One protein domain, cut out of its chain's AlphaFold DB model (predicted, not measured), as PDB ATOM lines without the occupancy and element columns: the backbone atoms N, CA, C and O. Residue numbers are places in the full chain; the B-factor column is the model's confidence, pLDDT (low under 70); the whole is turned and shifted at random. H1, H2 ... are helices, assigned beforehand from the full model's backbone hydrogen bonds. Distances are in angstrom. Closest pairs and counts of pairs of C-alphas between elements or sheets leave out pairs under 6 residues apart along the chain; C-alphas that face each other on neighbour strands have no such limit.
ATOM      1  N   VAL A 138      81.171  50.908  91.159       96.12
ATOM      2  CA  VAL A 138      81.221  50.607  92.602       96.12
ATOM      3  C   VAL A 138      82.621  50.186  93.040       96.12
ATOM      4  O   VAL A 138      83.417  49.700  92.245       96.12
ATOM      5  N   GLY A 139      82.918  50.335  94.326       93.31
ATOM      6  CA  GLY A 139      84.183  49.901  94.916       93.31
ATOM      7  C   GLY A 139      85.306  50.948  94.906       93.31
ATOM      8  O   GLY A 139      85.141  52.065  94.409       93.31
ATOM      9  N   PRO A 140      86.436  50.626  95.558       93.88
ATOM     10  CA  PRO A 140      87.587  51.519  95.677       93.88
ATOM     11  C   PRO A 140      88.358  51.712  94.362       93.88
ATOM     12  O   PRO A 140      88.305  50.894  93.447       93.88
ATOM     13  N   THR A 141      89.141  52.793  94.300       95.00
ATOM     14  CA  THR A 141      90.044  53.072  93.172       95.00
ATOM     15  C   THR A 141      91.273  52.158  93.188       95.00
ATOM     16  O   THR A 141      91.703  51.694  94.249       95.00
ATOM     17  N   ASP A 142      91.912  51.969  92.029       94.94
ATOM     18  CA  ASP A 142      93.155  51.182  91.902       94.94
ATOM     19  C   ASP A 142      94.282  51.711  92.813       94.94
ATOM     20  O   ASP A 142      94.989  50.942  93.465       94.94
ATOM     21  N   GLN A 143      94.404  53.037  92.954       96.38
ATOM     22  CA  GLN A 143      95.386  53.642  93.856       96.38
ATOM     23  C   GLN A 143      95.133  53.261  95.321       96.38
ATOM     24  O   GLN A 143      96.080  52.934  96.043       96.38
ATOM     25  N   LEU A 144      93.871  53.295  95.765       95.75
ATOM     26  CA  LEU A 144      93.507  52.913  97.127       95.75
ATOM     27  C   LEU A 144      93.718  51.410  97.351       95.75
ATOM     28  O   LEU A 144      94.172  51.016  98.430       95.75
ATOM     29  N   PHE A 145      93.456  50.587  96.330       96.62
ATOM     30  CA  PHE A 145      93.760  49.161  96.357       96.62
ATOM     31  C   PHE A 145      95.247  48.913  96.569       96.62
ATOM     32  O   PHE A 145      95.642  48.298  97.560       96.62
ATOM     33  N   ARG A 146      96.081  49.491  95.702       97.19
ATOM     34  CA  ARG A 146      97.537  49.359  95.756       97.19
ATOM     35  C   ARG A 146      98.104  49.756  97.120       97.19
ATOM     36  O   ARG A 146      98.922  49.023  97.668       97.19
ATOM     37  N   ILE A 147      97.672  50.888  97.681       96.50
ATOM     38  CA  ILE A 147      98.145  51.359  98.994       96.50
ATOM     39  C   ILE A 147      97.805  50.346 100.092       96.50
ATOM     40  O   ILE A 147      98.685  49.965 100.863       96.50
ATOM     41  N   ASN A 148      96.552  49.887 100.164       97.06
ATOM     42  CA  ASN A 148      96.139  48.977 101.233       97.06
ATOM     43  C   ASN A 148      96.756  47.580 101.084       97.06
ATOM     44  O   ASN A 148      97.158  47.007 102.094       97.06
ATOM     45  N   VAL A 149      96.902  47.063  99.861       97.06
ATOM     46  CA  VAL A 149      97.584  45.784  99.600       97.06
ATOM     47  C   VAL A 149      99.047  45.845 100.034       97.06
ATOM     48  O   VAL A 149      99.500  44.966 100.764       97.06
ATOM     49  N   VAL A 150      99.776  46.909  99.674       96.75
ATOM     50  CA  VAL A 150     101.171  47.095 100.113       96.75
ATOM     51  C   VAL A 150     101.263  47.166 101.639       96.75
ATOM     52  O   VAL A 150     102.159  46.563 102.227       96.75
ATOM     53  N   THR A 151     100.336  47.862 102.300       97.38
ATOM     54  CA  THR A 151     100.269  47.895 103.769       97.38
ATOM     55  C   THR A 151      99.998  46.512 104.367       97.38
ATOM     56  O   THR A 151     100.633  46.156 105.360       97.38
ATOM     57  N   CYS A 152      99.117  45.707 103.764       97.81
ATOM     58  CA  CYS A 152      98.845  44.343 104.228       97.81
ATOM     59  C   CYS A 152     100.071  43.435 104.076       97.81
ATOM     60  O   CYS A 152     100.447  42.758 105.028       97.81
ATOM     61  N   ILE A 153     100.755  43.484 102.930       96.62
ATOM     62  CA  ILE A 153     101.995  42.725 102.699       96.62
ATOM     63  C   ILE A 153     103.063  43.118 103.725       96.62
ATOM     64  O   ILE A 153     103.647  42.257 104.377       96.62
ATOM     65  N   LYS A 154     103.278  44.423 103.938       96.25
ATOM     66  CA  LYS A 154     104.208  44.913 104.967       96.25
ATOM     67  C   LYS A 154     103.820  44.448 106.368       96.25
ATOM     68  O   LYS A 154     104.707  44.160 107.161       96.25
ATOM     69  N   THR A 155     102.524  44.385 106.671       97.06
ATOM     70  CA  THR A 155     102.028  43.892 107.961       97.06
ATOM     71  C   THR A 155     102.440  42.439 108.173       97.06
ATOM     72  O   THR A 155     103.042  42.153 109.200       97.06
ATOM     73  N   VAL A 156     102.219  41.569 107.180       96.00
ATOM     74  CA  VAL A 156     102.609  40.147 107.234       96.00
ATOM     75  C   VAL A 156     104.127  39.984 107.358       96.00
ATOM     76  O   VAL A 156     104.598  39.256 108.226       96.00
ATOM     77  N   ILE A 157     104.925  40.712 106.567       95.50
ATOM     78  CA  ILE A 157     106.397  40.637 106.659       95.50
ATOM     79  C   ILE A 157     106.890  41.052 108.058       95.50
ATOM     80  O   ILE A 157     107.863  40.507 108.569       95.50
ATOM     81  N   GLN A 158     106.213  41.998 108.712       95.69
ATOM     82  CA  GLN A 158     106.549  42.439 110.068       95.69
ATOM     83  C   GLN A 158     106.132  41.483 111.190       95.69
ATOM     84  O   GLN A 158     106.375  41.799 112.357       95.69
ATOM     85  N   GLU A 159     105.499  40.357 110.871       94.69
ATOM     86  CA  GLU A 159     105.253  39.272 111.828       94.69
ATOM     87  C   GLU A 159     106.430  38.294 111.912       94.69
ATOM     88  O   GLU A 159     106.491  37.487 112.838       94.69
ATOM     89  N   LEU A 160     107.390  38.378 110.981       94.44
ATOM     90  CA  LEU A 160     108.601  37.563 111.009       94.44
ATOM     91  C   LEU A 160     109.469  37.868 112.249       94.44
ATOM     92  O   LEU A 160     109.348  38.926 112.867       94.44
ATOM     93  N   PRO A 161     110.400  36.981 112.635       94.75
ATOM     94  CA  PRO A 161     111.350  37.287 113.701       94.75
ATOM     95  C   PRO A 161     112.236  38.496 113.360       94.75
ATOM     96  O   PRO A 161     112.656  38.666 112.215       94.75
ATOM     97  N   SER A 162     112.585  39.306 114.369       91.69
ATOM     98  CA  SER A 162     113.326  40.570 114.197       91.69
ATOM     99  C   SER A 162     114.579  40.502 113.312       91.69
ATOM    100  O   SER A 162     114.763  41.451 112.548       91.69
ATOM    101  N   PRO A 163     115.414  39.439 113.348       93.06
ATOM    102  CA  PRO A 163     116.566  39.327 112.454       93.06
ATOM    103  C   PRO A 163     116.184  39.437 110.976       93.06
ATOM    104  O   PRO A 163     116.769  40.242 110.267       93.06
ATOM    105  N   TYR A 164     115.138  38.728 110.544       91.94
ATOM    106  CA  TYR A 164     114.681  38.748 109.152       91.94
ATOM    107  C   TYR A 164     114.064  40.085 108.769       91.94
ATOM    108  O   TYR A 164     114.269  40.582 107.669       91.94
ATOM    109  N   ILE A 165     113.296  40.689 109.680       91.88
ATOM    110  CA  ILE A 165     112.620  41.949 109.383       91.88
ATOM    111  C   ILE A 165     113.660  43.056 109.124       91.88
ATOM    112  O   ILE A 165     113.419  43.955 108.312       91.88
ATOM    113  N   ASN A 166     114.794  43.044 109.834       89.44
ATOM    114  CA  ASN A 166     115.846  44.067 109.743       89.44
ATOM    115  C   ASN A 166     116.525  44.143 108.374       89.44
ATOM    116  O   ASN A 166     116.998  45.220 108.023       89.44
ATOM    117  N   ASP A 167     116.476  43.070 107.589       90.94
ATOM    118  CA  ASP A 167     117.045  43.035 106.241       90.94
ATOM    119  C   ASP A 167     116.130  43.683 105.182       90.94
ATOM    120  O   ASP A 167     116.545  43.916 104.049       90.94
ATOM    121  N   PHE A 168     114.881  44.022 105.527       90.38
ATOM    122  CA  PHE A 168     113.969  44.718 104.618       90.38
ATOM    123  C   PHE A 168     114.095  46.248 104.710       90.38
ATOM    124  O   PHE A 168     113.858  46.840 105.763       90.38
ATOM    125  N   GLU A 169     114.305  46.908 103.566       88.06
ATOM    126  CA  GLU A 169     114.509  48.365 103.449       88.06
ATOM    127  C   GLU A 169     113.223  49.225 103.505       88.06
ATOM    128  O   GLU A 169     113.224  50.395 103.116       88.06
ATOM    129  N   PHE A 170     112.088  48.696 103.977       89.38
ATOM    130  CA  PHE A 170     110.849  49.481 104.061       89.38
ATOM    131  C   PHE A 170     110.587  50.060 105.458       89.38
ATOM    132  O   PHE A 170     110.788  49.413 106.488       89.38
ATOM    133  N   ALA A 171     110.034  51.280 105.478       90.25
ATOM    134  CA  ALA A 171     109.621  51.964 106.702       90.25
ATOM    135  C   ALA A 171     108.662  51.104 107.533       90.25
ATOM    136  O   ALA A 171     107.684  50.552 107.011       90.25
ATOM    137  N   ARG A 172     108.938  51.014 108.837       93.06
ATOM    138  CA  ARG A 172     108.138  50.195 109.738       93.06
ATOM    139  C   ARG A 172     106.750  50.800 109.936       93.06
ATOM    140  O   ARG A 172     106.632  51.962 110.309       93.06
ATOM    141  N   LEU A 173     105.711  49.994 109.737       95.75
ATOM    142  CA  LEU A 173     104.357  50.344 110.146       95.75
ATOM    143  C   LEU A 173     104.261  50.360 111.679       95.75
ATOM    144  O   LEU A 173     104.680  49.415 112.349       95.75
ATOM    145  N   SER A 174     103.688  51.427 112.229       96.06
ATOM    146  CA  SER A 174     103.233  51.442 113.622       96.06
ATOM    147  C   SER A 174     102.046  50.481 113.807       96.06
ATOM    148  O   SER A 174     101.367  50.165 112.827       96.06
ATOM    149  N   PRO A 175     101.736  50.035 115.040       95.62
ATOM    150  CA  PRO A 175     100.632  49.102 115.282       95.62
ATOM    151  C   PRO A 175      99.285  49.543 114.690       95.62
ATOM    152  O   PRO A 175      98.560  48.713 114.162       95.62
ATOM    153  N   LEU A 176      98.982  50.846 114.698       96.44
ATOM    154  CA  LEU A 176      97.738  51.402 114.141       96.44
ATOM    155  C   LEU A 176      97.713  51.459 112.605       96.44
ATOM    156  O   LEU A 176      96.656  51.631 112.007       96.44
ATOM    157  N   GLN A 177      98.876  51.361 111.959       96.19
ATOM    158  CA  GLN A 177      98.994  51.351 110.502       96.19
ATOM    159  C   GLN A 177      98.945  49.936 109.920       96.19
ATOM    160  O   GLN A 177      98.816  49.798 108.704       96.19
ATOM    161  N   LYS A 178      99.068  48.901 110.761       97.25
ATOM    162  CA  LYS A 178      98.979  47.501 110.347       97.25
ATOM    163  C   LYS A 178      97.559  47.166 109.901       97.25
ATOM    164  O   LYS A 178      96.587  47.620 110.500       97.25
ATOM    165  N   LYS A 179      97.447  46.390 108.827       96.81
ATOM    166  CA  LYS A 179      96.171  45.937 108.261       96.81
ATOM    167  C   LYS A 179      96.323  44.513 107.755       96.81
ATOM    168  O   LYS A 179      97.368  44.187 107.199       96.81
ATOM    169  N   HIS A 180      95.280  43.700 107.876       97.38
ATOM    170  CA  HIS A 180      95.245  42.373 107.268       97.38
ATOM    171  C   HIS A 180      94.283  42.345 106.079       97.38
ATOM    172  O   HIS A 180      93.294  43.077 106.031       97.38
ATOM    173  N   PHE A 181      94.548  41.452 105.122       97.00
ATOM    174  CA  PHE A 181      93.693  41.273 103.944       97.00
ATOM    175  C   PHE A 181      92.241  40.942 104.308       97.00
ATOM    176  O   PHE A 181      91.328  41.398 103.628       97.00
ATOM    177  N   LYS A 182      92.020  40.190 105.395       97.12
ATOM    178  CA  LYS A 182      90.676  39.823 105.866       97.12
ATOM    179  C   LYS A 182      89.867  41.044 106.311       97.12
ATOM    180  O   LYS A 182      88.719  41.184 105.900       97.12
ATOM    181  N   ASP A 183      90.483  41.950 107.068       96.44
ATOM    182  CA  ASP A 183      89.827  43.179 107.539       96.44
ATOM    183  C   ASP A 183      89.503  44.109 106.367       96.44
ATOM    184  O   ASP A 183      88.429  44.704 106.297       96.44
ATOM    185  N   LEU A 184      90.433  44.197 105.409       95.12
ATOM    186  CA  LEU A 184      90.255  44.976 104.191       95.12
ATOM    187  C   LEU A 184      89.102  44.435 103.336       95.12
ATOM    188  O   LEU A 184      88.273  45.213 102.865       95.12
ATOM    189  N   ALA A 185      89.041  43.112 103.157       96.56
ATOM    190  CA  ALA A 185      87.989  42.451 102.398       96.56
ATOM    191  C   ALA A 185      86.613  42.686 103.029       96.56
ATOM    192  O   ALA A 185      85.693  43.072 102.313       96.56
ATOM    193  N   ALA A 186      86.486  42.526 104.351       96.44
ATOM    194  CA  ALA A 186      85.237  42.787 105.066       96.44
ATOM    195  C   ALA A 186      84.771  44.238 104.868       96.44
ATOM    196  O   ALA A 186      83.674  44.475 104.364       96.44
ATOM    197  N   ALA A 187      85.648  45.208 105.147       95.00
ATOM    198  CA  ALA A 187      85.315  46.626 105.040       95.00
ATOM    199  C   ALA A 187      84.895  47.038 103.618       95.00
ATOM    200  O   ALA A 187      83.942  47.799 103.436       95.00
ATOM    201  N   TRP A 188      85.592  46.547 102.589       95.75
ATOM    202  CA  TRP A 188      85.245  46.868 101.205       95.75
ATOM    203  C   TRP A 188      83.995  46.150 100.717       95.75
ATOM    204  O   TRP A 188      83.213  46.769  99.997       95.75
ATOM    205  N   CYS A 189      83.777  44.892 101.103       95.62
ATOM    206  CA  CYS A 189      82.552  44.178 100.744       95.62
ATOM    207  C   CYS A 189      81.323  44.882 101.325       95.62
ATOM    208  O   CYS A 189      80.361  45.097 100.591       95.62
ATOM    209  N   ASP A 190      81.385  45.333 102.580       95.69
ATOM    210  CA  ASP A 190      80.300  46.090 103.214       95.69
ATOM    211  C   ASP A 190      80.051  47.427 102.503       95.69
ATOM    212  O   ASP A 190      78.912  47.790 102.196       95.69
ATOM    213  N   GLN A 191      81.119  48.163 102.175       95.06
ATOM    214  CA  GLN A 191      81.014  49.415 101.426       95.06
ATOM    215  C   GLN A 191      80.374  49.197 100.045       95.06
ATOM    216  O   GLN A 191      79.479  49.950  99.654       95.06
ATOM    217  N   ILE A 192      80.820  48.179  99.306       95.00
ATOM    218  CA  ILE A 192      80.285  47.836  97.983       95.00
ATOM    219  C   ILE A 192      78.817  47.411  98.102       95.00
ATOM    220  O   ILE A 192      77.988  47.880  97.324       95.00
ATOM    221  N   ALA A 193      78.469  46.593  99.098       95.31
ATOM    222  CA  ALA A 193      77.094  46.175  99.351       95.31
ATOM    223  C   ALA A 193      76.172  47.377  99.610       95.31
ATOM    224  O   ALA A 193      75.092  47.461  99.024       95.31
ATOM    225  N   ASN A 194      76.625  48.356 100.399       94.56
ATOM    226  CA  ASN A 194      75.877  49.589 100.647       94.56
ATOM    227  C   ASN A 194      75.696  50.433  99.373       94.56
ATOM    228  O   ASN A 194      74.605  50.945  99.122       94.56
ATOM    229  N   GLN A 195      76.730  50.543  98.531       94.88
ATOM    230  CA  GLN A 195      76.637  51.236  97.238       94.88
ATOM    231  C   GLN A 195      75.651  50.544  96.284       94.88
ATOM    232  O   GLN A 195      74.889  51.213  95.584       94.88
ATOM    233  N   ILE A 196      75.639  49.208  96.270       94.19
ATOM    234  CA  ILE A 196      74.672  48.417  95.502       94.19
ATOM    235  C   ILE A 196      73.252  48.660  96.028       94.19
ATOM    236  O   ILE A 196      72.348  48.931  95.236       94.19
ATOM    237  N   ALA A 197      73.052  48.609  97.348       93.88
ATOM    238  CA  ALA A 197      71.748  48.816  97.973       93.88
ATOM    239  C   ALA A 197      71.163  50.200  97.646       93.88
ATOM    240  O   ALA A 197      70.010  50.277  97.220       93.88
ATOM    241  N   ALA A 198      71.970  51.264  97.747       92.81
ATOM    242  CA  ALA A 198      71.552  52.631  97.426       92.81
ATOM    243  C   ALA A 198      71.032  52.758  95.978       92.81
ATOM    244  O   ALA A 198      69.933  53.267  95.746       92.81
ATOM    245  N   ARG A 199      71.757  52.186  95.008       90.88
ATOM    246  CA  ARG A 199      71.359  52.197  93.588       90.88
ATOM    247  C   ARG A 199      70.072  51.426  93.315       90.88
ATOM    248  O   ARG A 199      69.293  51.797  92.439       90.88
ATOM    249  N   LEU A 200      69.852  50.326  94.035       91.06
ATOM    250  CA  LEU A 200      68.620  49.545  93.915       91.06
ATOM    251  C   LEU A 200      67.419  50.264  94.548       91.06
ATOM    252  O   LEU A 200      66.302  50.104  94.056       91.06
ATOM    253  N   SER A 201      67.623  51.059  95.604       85.69
ATOM    254  CA  SER A 201      66.557  51.870  96.212       85.69
ATOM    255  C   SER A 201      66.193  53.119  95.403       85.69
ATOM    256  O   SER A 201      65.010  53.443  95.304       85.69
ATOM    257  N   GLU A 202      67.160  53.782  94.764       71.12
ATOM    258  CA  GLU A 202      66.904  54.942  93.890       71.12
ATOM    259  C   GLU A 202      66.016  54.550  92.700       71.12
ATOM    260  O   GLU A 202      64.976  55.164  92.467       71.12
ATOM    261  N   LYS A 203      66.316  53.414  92.057       64.38
ATOM    262  CA  LYS A 203      65.493  52.864  90.967       64.38
ATOM    263  C   LYS A 203      64.052  52.525  91.360       64.38
ATOM    264  O   LYS A 203      63.182  52.524  90.497       64.38
ATOM    265  N   LYS A 204      63.781  52.210  92.633       58.09
ATOM    266  CA  LYS A 204      62.405  51.964  93.107       58.09
ATOM    267  C   LYS A 204      61.603  53.253  93.270       58.09
ATOM    268  O   LYS A 204      60.387  53.201  93.160       58.09
ATOM    269  N   THR A 205      62.274  54.369  93.539       58.09
ATOM    270  CA  THR A 205      61.626  55.666  93.782       58.09
ATOM    271  C   THR A 205      61.351  56.413  92.475       58.09
ATOM    272  O   THR A 205      60.381  57.147  92.398       58.09
ATOM    273  N   GLU A 206      62.159  56.195  91.431       51.50
ATOM    274  CA  GLU A 206      61.939  56.779  90.093       51.50
ATOM    275  C   GLU A 206      60.891  56.031  89.246       51.50
ATOM    276  O   GLU A 206      60.377  56.580  88.275       51.50
ATOM    277  N   ALA A 207      60.588  54.773  89.580       52.66
ATOM    278  CA  ALA A 207      59.602  53.945  88.875       52.66
ATOM    279  C   ALA A 207      58.185  54.000  89.489       52.66
ATOM    280  O   ALA A 207      57.291  53.306  88.996       52.66
ATOM    281  N   ALA A 208      57.999  54.769  90.567       45.62
ATOM    282  CA  ALA A 208      56.736  54.983  91.275       45.62
ATOM    283  C   ALA A 208      56.208  56.398  91.011       45.62
ATOM    284  O   ALA A 208      54.971  56.535  90.879       45.62
TER     285      ALA A 208
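Overview. This is residues 138 to 208 of the 208 residues of an uncharacterized protein of Bradyrhizobium erythrophlei (UniProt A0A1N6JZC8). The model is long and narrow: H1 runs toward one end, a looped turn holding the short H2 folds the chain back there, and the long helix H3 runs the opposite way, starting beside the later part of H1 and making a long arm. H1 and H3 stand at a small angle and overlap over a short stretch; residues 197 to 208 stick out at the far end of the arm, and residues 159 to 164 stick out at the turn. The printed part has 71 residues with three named helices in the order H1, H2, H3 and no named strand, and its class is all helix. The whole is extended, with a radius of gyration of the C-alphas of 18.1 A and spans of 65 by 18 by 14 A.

Arrangement. H1, residues 142 to 157, and H3, residues 181 to 206, only just touch, with 3 pairs of C-alphas within 8 A. Their closest C-alphas are those of Cys 152 and Phe 181, 6.0 A apart. H1 touches H3 with residues 148 to 152 alone, and H3 touches H1 with residues 181 to 184 alone. The two helices run opposite ways at a shallow tilt of 26 degrees, centre to centre 21.9 A. H2, residues 162 to 166, is close to H1 but not clearly touching it; their closest C-alphas are those of Ile 157 and Ile 165, 6.9 A apart. H2 and H3 are apart. In H1 and H2 every O i to N i+4 pair is within hydrogen-bond range, and in H3 21 of 22 are.

Along the chain. H1 begins at C-alpha 142, at (93.155, 51.182, 91.902), and measures 22.5 A from first to last C-alpha. H2 has five residues, Ser 162 to Asn 166, with C-alpha 162 at (113.326, 40.570, 114.197). H3, with 26 residues, is the longest helix, 38.0 A from C-alpha 181 to C-alpha 206, which is at (61.939, 56.779, 90.093).

Size, cuts and confidence. The C-alphas farthest apart are those of Pro 163 and Ala 208, at 65.4 A, while the first and last printed C-alphas, Val 138 and Ala 208, are 24.9 A apart. Without the stretches that stand free, the body has 53 residues and spans 44 by 18 by 13 A. The link from H1 to H2 is tight, with 4 residues, and the link from H2 to H3 is long, with 14 residues, 167 to 180. The printed part has no cut and ends at residue 208, the chain's last residue. The mean pLDDT of the printed part is 91.0; residues 203 to 208 are under 70.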